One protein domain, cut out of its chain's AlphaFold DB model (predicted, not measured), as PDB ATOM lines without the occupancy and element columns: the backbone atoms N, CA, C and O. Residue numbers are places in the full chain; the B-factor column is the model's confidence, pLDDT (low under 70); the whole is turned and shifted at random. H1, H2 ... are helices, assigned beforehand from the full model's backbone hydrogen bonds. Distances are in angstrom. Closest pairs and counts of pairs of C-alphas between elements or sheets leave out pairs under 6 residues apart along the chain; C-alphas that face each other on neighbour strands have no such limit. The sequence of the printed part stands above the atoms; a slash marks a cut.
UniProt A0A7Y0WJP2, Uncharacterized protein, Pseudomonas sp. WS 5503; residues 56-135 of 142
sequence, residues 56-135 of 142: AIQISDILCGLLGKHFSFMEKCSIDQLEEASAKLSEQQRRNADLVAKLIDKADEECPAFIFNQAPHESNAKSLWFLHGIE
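Overview. This is residues 56 to 135 of the 142 residues of an uncharacterized protein of Pseudomonas sp. WS 5503 (UniProt A0A7Y0WJP2). Two long helices, H1 and H3, are bridged by two shorter ones, H2 and H4, which run the same way, loosely side by side; H4 packs across residues 71 to 75 of H1 and reaches residues 97 to 101 of H3. Residues 56 to 62 of H1 stick out. The printed part has 80 residues with four named helices, H1 to H4 in chain order, and no named strand; its class is all helix. It is compact, with a radius of gyration of the C-alphas of 12.8 A, and spans 35 by 28 by 21 A.

Arrangement. H1, residues 56 to 76, touches H4, residues 121 to 132; the closest C-alphas, of Met 74 and Ser 123, are 5.5 A apart. Their lines are about perpendicular, only just, at 70.5 degrees. H4 is the hub. With residues 131 to 132 it touches H3, residues 91 to 110, at a steep tilt of 67 degrees, opposite ways; the closest C-alphas, of Ala 101 and Leu 131, are 5.6 A apart. H2, residues 79 to 87, only just touches H4, with 3 pairs of C-alphas within 8 A, the closest Ile 79 and Lys 126 at 6.9 A; the tilt is a shallow 17 degrees. H1 and H2 are close but not clearly touching: the closest C-alphas, of Met 74 and Leu 82, are 7.7 A apart. H1 and H3 are near each other. H2 and H3 are only just apart, closest 8.2 A. In the four helices every O i to N i+4 pair is within hydrogen-bond range.

Along the chain. H1 begins at C-alpha 56 (-6.974, -12.637, 27.391) and is 29.8 A long. H3 is 28.6 A long, H4 15.8 A and H2 12.3 A. H4 ends at C-alpha 132 (16.902, -5.906, 37.604).

Size, cuts and confidence. The C-alphas farthest apart, of Ala 56 and Asp 80, are 36.9 A apart. The printed part has no cut. The links H1 to H2 and H2 to H3 are tight, and H3 to H4, 10 residues, is short. Mean pLDDT of the printed part is 95.1, and no printed residue is under 70.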
ATOM      1  N   ALA A  56      -8.205 -13.331  27.759       93.38
ATOM      2  CA  ALA A  56      -6.974 -12.637  27.391       93.38
ATOM      3  C   ALA A  56      -7.054 -11.122  27.648       93.38
ATOM      4  O   ALA A  56      -6.072 -10.538  28.103       93.38
ATOM      5  N   ILE A  57      -8.219 -10.504  27.425       94.56
ATOM      6  CA  ILE A  57      -8.441  -9.086  27.736       94.56
ATOM      7  C   ILE A  57      -8.405  -8.876  29.250       94.56
ATOM      8  O   ILE A  57      -7.691  -8.004  29.723       94.56
ATOM      9  N   GLN A  58      -9.060  -9.740  30.028       94.81
ATOM     10  CA  GLN A  58      -9.050  -9.632  31.495       94.81
ATOM     11  C   GLN A  58      -7.634  -9.743  32.082       94.81
ATOM     12  O   GLN A  58      -7.274  -9.020  33.010       94.81
ATOM     13  N   ILE A  59      -6.808 -10.638  31.531       94.06
ATOM     14  CA  ILE A  59      -5.392 -10.738  31.905       94.06
ATOM     15  C   ILE A  59      -4.648  -9.462  31.498       94.06
ATOM     16  O   ILE A  59      -3.869  -8.934  32.293       94.06
ATOM     17  N   SER A  60      -4.909  -8.946  30.292       92.50
ATOM     18  CA  SER A  60      -4.338  -7.685  29.814       92.50
ATOM     19  C   SER A  60      -4.665  -6.522  30.754       92.50
ATOM     20  O   SER A  60      -3.761  -5.770  31.097       92.50
ATOM     21  N   ASP A  61      -5.899  -6.401  31.245       92.50
ATOM     22  CA  ASP A  61      -6.302  -5.328  32.166       92.50
ATOM     23  C   ASP A  61      -5.513  -5.364  33.479       92.50
ATOM     24  O   ASP A  61      -5.048  -4.331  33.972       92.50
ATOM     25  N   ILE A  62      -5.312  -6.563  34.032       93.56
ATOM     26  CA  ILE A  62      -4.517  -6.757  35.250       93.56
ATOM     27  C   ILE A  62      -3.061  -6.351  35.002       93.56
ATOM     28  O   ILE A  62      -2.480  -5.633  35.820       93.56
ATOM     29  N   LEU A  63      -2.473  -6.784  33.883       93.06
ATOM     30  CA  LEU A  63      -1.089  -6.462  33.532       93.06
ATOM     31  C   LEU A  63      -0.909  -4.964  33.262       93.06
ATOM     32  O   LEU A  63      -0.007  -4.353  33.833       93.06
ATOM     33  N   CYS A  64      -1.792  -4.350  32.476       90.88
ATOM     34  CA  CYS A  64      -1.791  -2.913  32.208       90.88
ATOM     35  C   CYS A  64      -1.953  -2.103  33.499       90.88
ATOM     36  O   CYS A  64      -1.221  -1.140  33.721       90.88
ATOM     37  N   GLY A  65      -2.863  -2.508  34.389       93.56
ATOM     38  CA  GLY A  65      -3.053  -1.857  35.684       93.56
ATOM     39  C   GLY A  65      -1.839  -1.993  36.606       93.56
ATOM     40  O   GLY A  65      -1.479  -1.041  37.304       93.56
ATOM     41  N   LEU A  66      -1.185  -3.157  36.604       95.44
ATOM     42  CA  LEU A  66       0.034  -3.404  37.371       95.44
ATOM     43  C   LEU A  66       1.202  -2.556  36.852       95.44
ATOM     44  O   LEU A  66       1.811  -1.823  37.630       95.44
ATOM     45  N   LEU A  67       1.476  -2.612  35.546       94.19
ATOM     46  CA  LEU A  67       2.555  -1.860  34.902       94.19
ATOM     47  C   LEU A  67       2.315  -0.351  34.984       94.19
ATOM     48  O   LEU A  67       3.236   0.402  35.291       94.19
ATOM     49  N   GLY A  68       1.071   0.101  34.814       93.88
ATOM     50  CA  GLY A  68       0.708   1.509  34.972       93.88
ATOM     51  C   GLY A  68       0.995   2.026  36.384       93.88
ATOM     52  O   GLY A  68       1.533   3.123  36.544       93.88
ATOM     53  N   LYS A  69       0.710   1.227  37.423       95.50
ATOM     54  CA  LYS A  69       1.061   1.572  38.812       95.50
ATOM     55  C   LYS A  69       2.567   1.546  39.056       95.50
ATOM     56  O   LYS A  69       3.058   2.422  39.761       95.50
ATOM     57  N   HIS A  70       3.276   0.579  38.478       95.69
ATOM     58  CA  HIS A  70       4.735   0.487  38.557       95.69
ATOM     59  C   HIS A  70       5.408   1.733  37.973       95.69
ATOM     60  O   HIS A  70       6.132   2.422  38.683       95.69
ATOM     61  N   PHE A  71       5.097   2.102  36.729       95.31
ATOM     62  CA  PHE A  71       5.680   3.297  36.112       95.31
ATOM     63  C   PHE A  71       5.205   4.593  36.776       95.31
ATOM     64  O   PHE A  71       6.011   5.497  36.972       95.31
ATOM     65  N   SER A  72       3.959   4.652  37.259       95.56
ATOM     66  CA  SER A  72       3.514   5.774  38.102       95.56
ATOM     67  C   SER A  72       4.343   5.911  39.382       95.56
ATOM     68  O   SER A  72       4.520   7.022  39.874       95.56
ATOM     69  N   PHE A  73       4.806   4.800  39.961       95.94
ATOM     70  CA  PHE A  73       5.677   4.807  41.135       95.94
ATOM     71  C   PHE A  73       7.098   5.262  40.769       95.94
ATOM     72  O   PHE A  73       7.647   6.102  41.476       95.94
ATOM     73  N   MET A  74       7.642   4.809  39.632       96.50
ATOM     74  CA  MET A  74       8.942   5.275  39.117       96.50
ATOM     75  C   MET A  74       8.951   6.785  38.832       96.50
ATOM     76  O   MET A  74       9.933   7.465  39.114       96.50
ATOM     77  N   GLU A  75       7.855   7.326  38.298       95.38
ATOM     78  CA  GLU A  75       7.741   8.750  37.956       95.38
ATOM     79  C   GLU A  75       7.516   9.652  39.173       95.38
ATOM     80  O   GLU A  75       7.978  10.788  39.199       95.38
ATOM     81  N   LYS A  76       6.791   9.171  40.191       95.75
ATOM     82  CA  LYS A  76       6.442   9.980  41.371       95.75
ATOM     83  C   LYS A  76       7.523  10.008  42.445       95.75
ATOM     84  O   LYS A  76       7.447  10.861  43.327       95.75
ATOM     85  N   CYS A  77       8.470   9.075  42.407       95.94
ATOM     86  CA  CYS A  77       9.513   8.951  43.414       95.94
ATOM     87  C   CYS A  77      10.886   9.342  42.856       95.94
ATOM     88  O   CYS A  77      11.231   9.031  41.711       95.94
ATOM     89  N   SER A  78      11.693  10.006  43.684       94.81
ATOM     90  CA  SER A  78      13.126  10.155  43.414       94.81
ATOM     91  C   SER A  78      13.838   8.809  43.559       94.81
ATOM     92  O   SER A  78      13.307   7.886  44.184       94.81
ATOM     93  N   ILE A  79      15.050   8.689  43.013       95.06
ATOM     94  CA  ILE A  79      15.840   7.462  43.166       95.06
ATOM     95  C   ILE A  79      16.091   7.127  44.647       95.06
ATOM     96  O   ILE A  79      15.851   5.993  45.046       95.06
ATOM     97  N   ASP A  80      16.405   8.113  45.492       95.00
ATOM     98  CA  ASP A  80      16.609   7.911  46.937       95.00
ATOM     99  C   ASP A  80      15.357   7.348  47.637       95.00
ATOM    100  O   ASP A  80      15.436   6.463  48.489       95.00
ATOM    101  N   GLN A  81      14.168   7.833  47.256       96.62
ATOM    102  CA  GLN A  81      12.900   7.318  47.782       96.62
ATOM    103  C   GLN A  81      12.647   5.876  47.333       96.62
ATOM    104  O   GLN A  81      12.090   5.079  48.093       96.62
ATOM    105  N   LEU A  82      13.042   5.531  46.105       96.56
ATOM    106  CA  LEU A  82      12.934   4.173  45.585       96.56
ATOM    107  C   LEU A  82      13.941   3.226  46.257       96.56
ATOM    108  O   LEU A  82      13.566   2.097  46.580       96.56
ATOM    109  N   GLU A  83      15.165   3.680  46.533       95.81
ATOM    110  CA  GLU A  83      16.182   2.970  47.327       95.81
ATOM    111  C   GLU A  83      15.654   2.653  48.734       95.81
ATOM    112  O   GLU A  83      15.647   1.490  49.159       95.81
ATOM    113  N   GLU A  84      15.102   3.654  49.425       96.88
ATOM    114  CA  GLU A  84      14.493   3.474  50.744       96.88
ATOM    115  C   GLU A  84      13.288   2.517  50.703       96.88
ATOM    116  O   GLU A  84      13.143   1.646  51.570       96.88
ATOM    117  N   ALA A  85      12.416   2.649  49.700       95.81
ATOM    118  CA  ALA A  85      11.243   1.791  49.545       95.81
ATOM    119  C   ALA A  85      11.630   0.337  49.235       95.81
ATOM    120  O   ALA A  85      11.061  -0.585  49.826       95.81
ATOM    121  N   SER A  86      12.618   0.130  48.360       95.75
ATOM    122  CA  SER A  86      13.134  -1.188  47.978       95.75
ATOM    123  C   SER A  86      13.705  -1.938  49.188       95.75
ATOM    124  O   SER A  86      13.351  -3.098  49.442       95.75
ATOM    125  N   ALA A  87      14.480  -1.243  50.030       96.56
ATOM    126  CA  ALA A  87      15.017  -1.800  51.272       96.56
ATOM    127  C   ALA A  87      13.918  -2.256  52.254       96.56
ATOM    128  O   ALA A  87      14.109  -3.207  53.016       96.56
ATOM    129  N   LYS A  88      12.743  -1.613  52.219       97.12
ATOM    130  CA  LYS A  88      11.606  -1.879  53.117       97.12
ATOM    131  C   LYS A  88      10.576  -2.862  52.572       97.12
ATOM    132  O   LYS A  88       9.604  -3.152  53.273       97.12
ATOM    133  N   LEU A  89      10.751  -3.388  51.359       96.62
ATOM    134  CA  LEU A  89       9.822  -4.380  50.820       96.62
ATOM    135  C   LEU A  89       9.698  -5.575  51.778       96.62
ATOM    136  O   LEU A  89      10.645  -5.968  52.462       96.62
ATOM    137  N   SER A  90       8.519  -6.178  51.837       98.12
ATOM    138  CA  SER A  90       8.349  -7.499  52.445       98.12
ATOM    139  C   SER A  90       8.906  -8.587  51.523       98.12
ATOM    140  O   SER A  90       9.110  -8.372  50.327       98.12
ATOM    141  N   GLU A  91       9.109  -9.792  52.057       97.75
ATOM    142  CA  GLU A  91       9.501 -10.956  51.251       97.75
ATOM    143  C   GLU A  91       8.511 -11.216  50.105       97.75
ATOM    144  O   GLU A  91       8.921 -11.462  48.974       97.75
ATOM    145  N   GLN A  92       7.204 -11.090  50.367       98.12
ATOM    146  CA  GLN A  92       6.190 -11.285  49.333       98.12
ATOM    147  C   GLN A  92       6.261 -10.214  48.242       98.12
ATOM    148  O   GLN A  92       6.114 -10.537  47.067       98.12
ATOM    149  N   GLN A  93       6.491  -8.951  48.607       96.12
ATOM    150  CA  GLN A  93       6.606  -7.875  47.621       96.12
ATOM    151  C   GLN A  93       7.861  -8.024  46.759       96.12
ATOM    152  O   GLN A  93       7.759  -7.853  45.549       96.12
ATOM    153  N   ARG A  94       8.999  -8.419  47.350       96.75
ATOM    154  CA  ARG A  94      10.213  -8.760  46.591       96.75
ATOM    155  C   ARG A  94       9.957  -9.889  45.600       96.75
ATOM    156  O   ARG A  94      10.178  -9.707  44.412       96.75
ATOM    157  N   ARG A  95       9.362 -10.999  46.054       97.81
ATOM    158  CA  ARG A  95       8.988 -12.110  45.159       97.81
ATOM    159  C   ARG A  95       8.076 -11.669  44.017       97.81
ATOM    160  O   ARG A  95       8.227 -12.149  42.901       97.81
ATOM    161  N   ASN A  96       7.124 -10.779  44.286       95.94
ATOM    162  CA  ASN A  96       6.235 -10.266  43.249       95.94
ATOM    163  C   ASN A  96       6.987  -9.386  42.238       95.94
ATOM    164  O   ASN A  96       6.736  -9.523  41.045       95.94
ATOM    165  N   ALA A  97       7.904  -8.522  42.687       95.94
ATOM    166  CA  ALA A  97       8.749  -7.722  41.799       95.94
ATOM    167  C   ALA A  97       9.625  -8.620  40.908       95.94
ATOM    168  O   ALA A  97       9.623  -8.449  39.691       95.94
ATOM    169  N   ASP A  98      10.244  -9.659  41.480       97.00
ATOM    170  CA  ASP A  98      11.033 -10.644  40.728       97.00
ATOM    171  C   ASP A  98      10.193 -11.384  39.675       97.00
ATOM    172  O   ASP A  98      10.678 -11.720  38.596       97.00
ATOM    173  N   LEU A  99       8.926 -11.685  39.980       97.38
ATOM    174  CA  LEU A  99       8.016 -12.317  39.021       97.38
ATOM    175  C   LEU A  99       7.645 -11.370  37.877       97.38
ATOM    176  O   LEU A  99       7.541 -11.826  36.741       97.38
ATOM    177  N   VAL A 100       7.472 -10.074  38.154       96.00
ATOM    178  CA  VAL A 100       7.248  -9.064  37.108       96.00
ATOM    179  C   VAL A 100       8.472  -8.960  36.201       96.00
ATOM    180  O   VAL A 100       8.305  -9.052  34.987       96.00
ATOM    181  N   ALA A 101       9.676  -8.862  36.772       97.06
ATOM    182  CA  ALA A 101      10.931  -8.855  36.019       97.06
ATOM    183  C   ALA A 101      11.027 -10.074  35.083       97.06
ATOM    184  O   ALA A 101      11.149  -9.924  33.874       97.06
ATOM    185  N   LYS A 102      10.807 -11.284  35.616       97.75
ATOM    186  CA  LYS A 102      10.832 -12.530  34.829       97.75
ATOM    187  C   LYS A 102       9.790 -12.585  33.714       97.75
ATOM    188  O   LYS A 102      10.031 -13.216  32.689       97.75
ATOM    189  N   LEU A 103       8.606 -12.006  33.921       96.00
ATOM    190  CA  LEU A 103       7.580 -11.944  32.878       96.00
ATOM    191  C   LEU A 103       7.984 -10.993  31.750       96.00
ATOM    192  O   LEU A 103       7.732 -11.315  30.591       96.00
ATOM    193  N   ILE A 104       8.611  -9.862  32.089       95.44
ATOM    194  CA  ILE A 104       9.154  -8.912  31.111       95.44
ATOM    195  C   ILE A 104      10.279  -9.579  30.318       95.44
ATOM    196  O   ILE A 104      10.195  -9.608  29.093       95.44
ATOM    197  N   ASP A 105      11.245 -10.200  31.001       96.50
ATOM    198  CA  ASP A 105      12.376 -10.890  30.365       96.50
ATOM    199  C   ASP A 105      11.892 -11.982  29.410       96.50
ATOM    200  O   ASP A 105      12.283 -12.027  28.248       96.50
ATOM    201  N   LYS A 106      10.950 -12.819  29.857       97.69
ATOM    202  CA  LYS A 106      10.383 -13.877  29.015       97.69
ATOM    203  C   LYS A 106       9.667 -13.327  27.777       97.69
ATOM    204  O   LYS A 106       9.694 -13.961  26.724       97.69
ATOM    205  N   ALA A 107       8.968 -12.200  27.904       95.88
ATOM    206  CA  ALA A 107       8.288 -11.577  26.773       95.88
ATOM    207  C   ALA A 107       9.292 -10.983  25.774       95.88
ATOM    208  O   ALA A 107       9.093 -11.140  24.570       95.88
ATOM    209  N   ASP A 108      10.360 -10.354  26.269       96.00
ATOM    210  CA  ASP A 108      11.443  -9.804  25.450       96.00
ATOM    211  C   ASP A 108      12.222 -10.911  24.717       96.00
ATOM    212  O   ASP A 108      12.434 -10.819  23.509       96.00
ATOM    213  N   GLU A 109      12.544 -12.010  25.408       97.94
ATOM    214  CA  GLU A 109      13.194 -13.197  24.833       97.94
ATOM    215  C   GLU A 109      12.365 -13.845  23.712       97.94
ATOM    216  O   GLU A 109      12.917 -14.259  22.692       97.94
ATOM    217  N   GLU A 110      11.043 -13.943  23.889       97.38
ATOM    218  CA  GLU A 110      10.137 -14.510  22.883       97.38
ATOM    219  C   GLU A 110      10.008 -13.584  21.667       97.38
ATOM    220  O   GLU A 110      10.076 -14.019  20.514       97.38
ATOM    221  N   CYS A 111       9.788 -12.291  21.912       96.12
ATOM    222  CA  CYS A 111       9.692 -11.284  20.871       96.12
ATOM    223  C   CYS A 111       9.896  -9.886  21.473       96.12
ATOM    224  O   CYS A 111       8.965  -9.366  22.095       96.12
ATOM    225  N   PRO A 112      11.017  -9.194  21.186       93.75
ATOM    226  CA  PRO A 112      11.269  -7.862  21.744       93.75
ATOM    227  C   PRO A 112      10.162  -6.852  21.421       93.75
ATOM    228  O   PRO A 112       9.827  -5.967  22.203       93.75
ATOM    229  N   ALA A 113       9.499  -7.037  20.276       93.12
ATOM    230  CA  ALA A 113       8.376  -6.214  19.856       93.12
ATOM    231  C   ALA A 113       7.098  -6.404  20.703       93.12
ATOM    232  O   ALA A 113       6.121  -5.684  20.489       93.12
ATOM    233  N   PHE A 114       7.036  -7.352  21.644       91.75
ATOM    234  CA  PHE A 114       5.963  -7.436  22.643       91.75
ATOM    235  C   PHE A 114       6.060  -6.336  23.693       91.75
ATOM    236  O   PHE A 114       5.021  -5.869  24.163       91.75
ATOM    237  N   ILE A 115       7.269  -5.864  23.988       90.75
ATOM    238  CA  ILE A 115       7.488  -4.751  24.901       90.75
ATOM    239  C   ILE A 115       7.485  -3.453  24.095       90.75
ATOM    240  O   ILE A 115       8.401  -3.148  23.339       90.75
ATOM    241  N   PHE A 116       6.422  -2.667  24.253       88.25
ATOM    242  CA  PHE A 116       6.336  -1.325  23.685       88.25
ATOM    243  C   PHE A 116       6.139  -0.315  24.806       88.25
ATOM    244  O   PHE A 116       5.032  -0.139  25.312       88.25
ATOM    245  N   ASN A 117       7.236   0.320  25.210       86.88
ATOM    246  CA  ASN A 117       7.271   1.236  26.338       86.88
ATOM    247  C   ASN A 117       7.602   2.658  25.864       86.88
ATOM    248  O   ASN A 117       8.604   2.872  25.186       86.88
ATOM    249  N   GLN A 118       6.751   3.620  26.221       85.25
ATOM    250  CA  GLN A 118       6.899   5.040  25.879       85.25
ATOM    251  C   GLN A 118       7.247   5.912  27.096       85.25
ATOM    252  O   GLN A 118       7.103   7.133  27.039       85.25
ATOM    253  N   ALA A 119       7.669   5.307  28.209       88.06
ATOM    254  CA  ALA A 119       8.055   6.053  29.399       88.06
ATOM    255  C   ALA A 119       9.332   6.891  29.159       88.06
ATOM    256  O   ALA A 119      10.172   6.507  28.332       88.06
ATOM    257  N   PRO A 120       9.514   8.009  29.890       91.62
ATOM    258  CA  PRO A 120      10.750   8.785  29.870       91.62
ATOM    259  C   PRO A 120      11.993   7.926  30.141       91.62
ATOM    260  O   PRO A 120      11.927   6.936  30.871       91.62
ATOM    261  N   HIS A 121      13.146   8.333  29.597       92.56
ATOM    262  CA  HIS A 121      14.419   7.627  29.807       92.56
ATOM    263  C   HIS A 121      14.746   7.439  31.295       92.56
ATOM    264  O   HIS A 121      15.122   6.340  31.697       92.56
ATOM    265  N   GLU A 122      14.500   8.461  32.116       94.44
ATOM    266  CA  GLU A 122      14.662   8.394  33.570       94.44
ATOM    267  C   GLU A 122      13.764   7.314  34.204       94.44
ATOM    268  O   GLU A 122      14.242   6.461  34.951       94.44
ATOM    269  N   SER A 123      12.469   7.285  33.870       95.44
ATOM    270  CA  SER A 123      11.523   6.281  34.380       95.44
ATOM    271  C   SER A 123      11.925   4.858  33.991       95.44
ATOM    272  O   SER A 123      11.778   3.927  34.787       95.44
ATOM    273  N   ASN A 124      12.464   4.684  32.783       94.75
ATOM    274  CA  ASN A 124      13.003   3.403  32.332       94.75
ATOM    275  C   ASN A 124      14.244   3.003  33.127       94.75
ATOM    276  O   ASN A 124      14.322   1.863  33.578       94.75
ATOM    277  N   ALA A 125      15.169   3.933  33.361       96.06
ATOM    278  CA  ALA A 125      16.348   3.687  34.183       96.06
ATOM    279  C   ALA A 125      15.967   3.300  35.622       96.06
ATOM    280  O   ALA A 125      16.474   2.305  36.139       96.06
ATOM    281  N   LYS A 126      15.004   4.003  36.237       97.19
ATOM    282  CA  LYS A 126      14.458   3.645  37.559       97.19
ATOM    283  C   LYS A 126      13.840   2.249  37.558       97.19
ATOM    284  O   LYS A 126      14.080   1.479  38.482       97.19
ATOM    285  N   SER A 127      13.085   1.894  36.517       96.75
ATOM    286  CA  SER A 127      12.480   0.563  36.394       96.75
ATOM    287  C   SER A 127      13.529  -0.543  36.265       96.75
ATOM    288  O   SER A 127      13.397  -1.578  36.915       96.75
ATOM    289  N   LEU A 128      14.566  -0.339  35.447       96.25
ATOM    290  CA  LEU A 128      15.669  -1.289  35.274       96.25
ATOM    291  C   LEU A 128      16.460  -1.470  36.573       96.25
ATOM    292  O   LEU A 128      16.763  -2.600  36.956       96.25
ATOM    293  N   TRP A 129      16.724  -0.379  37.287       97.44
ATOM    294  CA  TRP A 129      17.326  -0.433  38.614       97.44
ATOM    295  C   TRP A 129      16.437  -1.194  39.608       97.44
ATOM    296  O   TRP A 129      16.899  -2.127  40.262       97.44
ATOM    297  N   PHE A 130      15.142  -0.869  39.677       97.38
ATOM    298  CA  PHE A 130      14.226  -1.451  40.660       97.38
ATOM    299  C   PHE A 130      13.973  -2.948  40.430       97.38
ATOM    300  O   PHE A 130      13.899  -3.710  41.391       97.38
ATOM    301  N   LEU A 131      13.808  -3.369  39.172       96.75
ATOM    302  CA  LEU A 131      13.435  -4.745  38.821       96.75
ATOM    303  C   LEU A 131      14.636  -5.658  38.550       96.75
ATOM    304  O   LEU A 131      14.542  -6.856  38.801       96.75
ATOM    305  N   HIS A 132      15.749  -5.114  38.051       95.94
ATOM    306  CA  HIS A 132      16.902  -5.906  37.604       95.94
ATOM    307  C   HIS A 132      18.211  -5.535  38.317       95.94
ATOM    308  O   HIS A 132      19.237  -6.162  38.062       95.94
ATOM    309  N   GLY A 133      18.207  -4.535  39.207       94.56
ATOM    310  CA  GLY A 133      19.407  -4.097  39.926       94.56
ATOM    311  C   GLY A 133      20.469  -3.461  39.027       94.56
ATOM    312  O   GLY A 133      21.634  -3.399  39.414       94.56
ATOM    313  N   ILE A 134      20.088  -3.024  37.823       96.00
ATOM    314  CA  ILE A 134      20.985  -2.324  36.899       96.00
ATOM    315  C   ILE A 134      21.350  -0.968  37.507       96.00
ATOM    316  O   ILE A 134      20.494  -0.281  38.058       96.00
ATOM    317  N   GLU A 135      22.623  -0.593  37.424       94.44
ATOM    318  CA  GLU A 135      23.119   0.673  37.965       94.44
ATOM    319  C   GLU A 135      22.320   1.864  37.411       94.44
ATOM    320  O   GLU A 135      22.132   1.996  36.199       94.44
TER     321      GLU A 135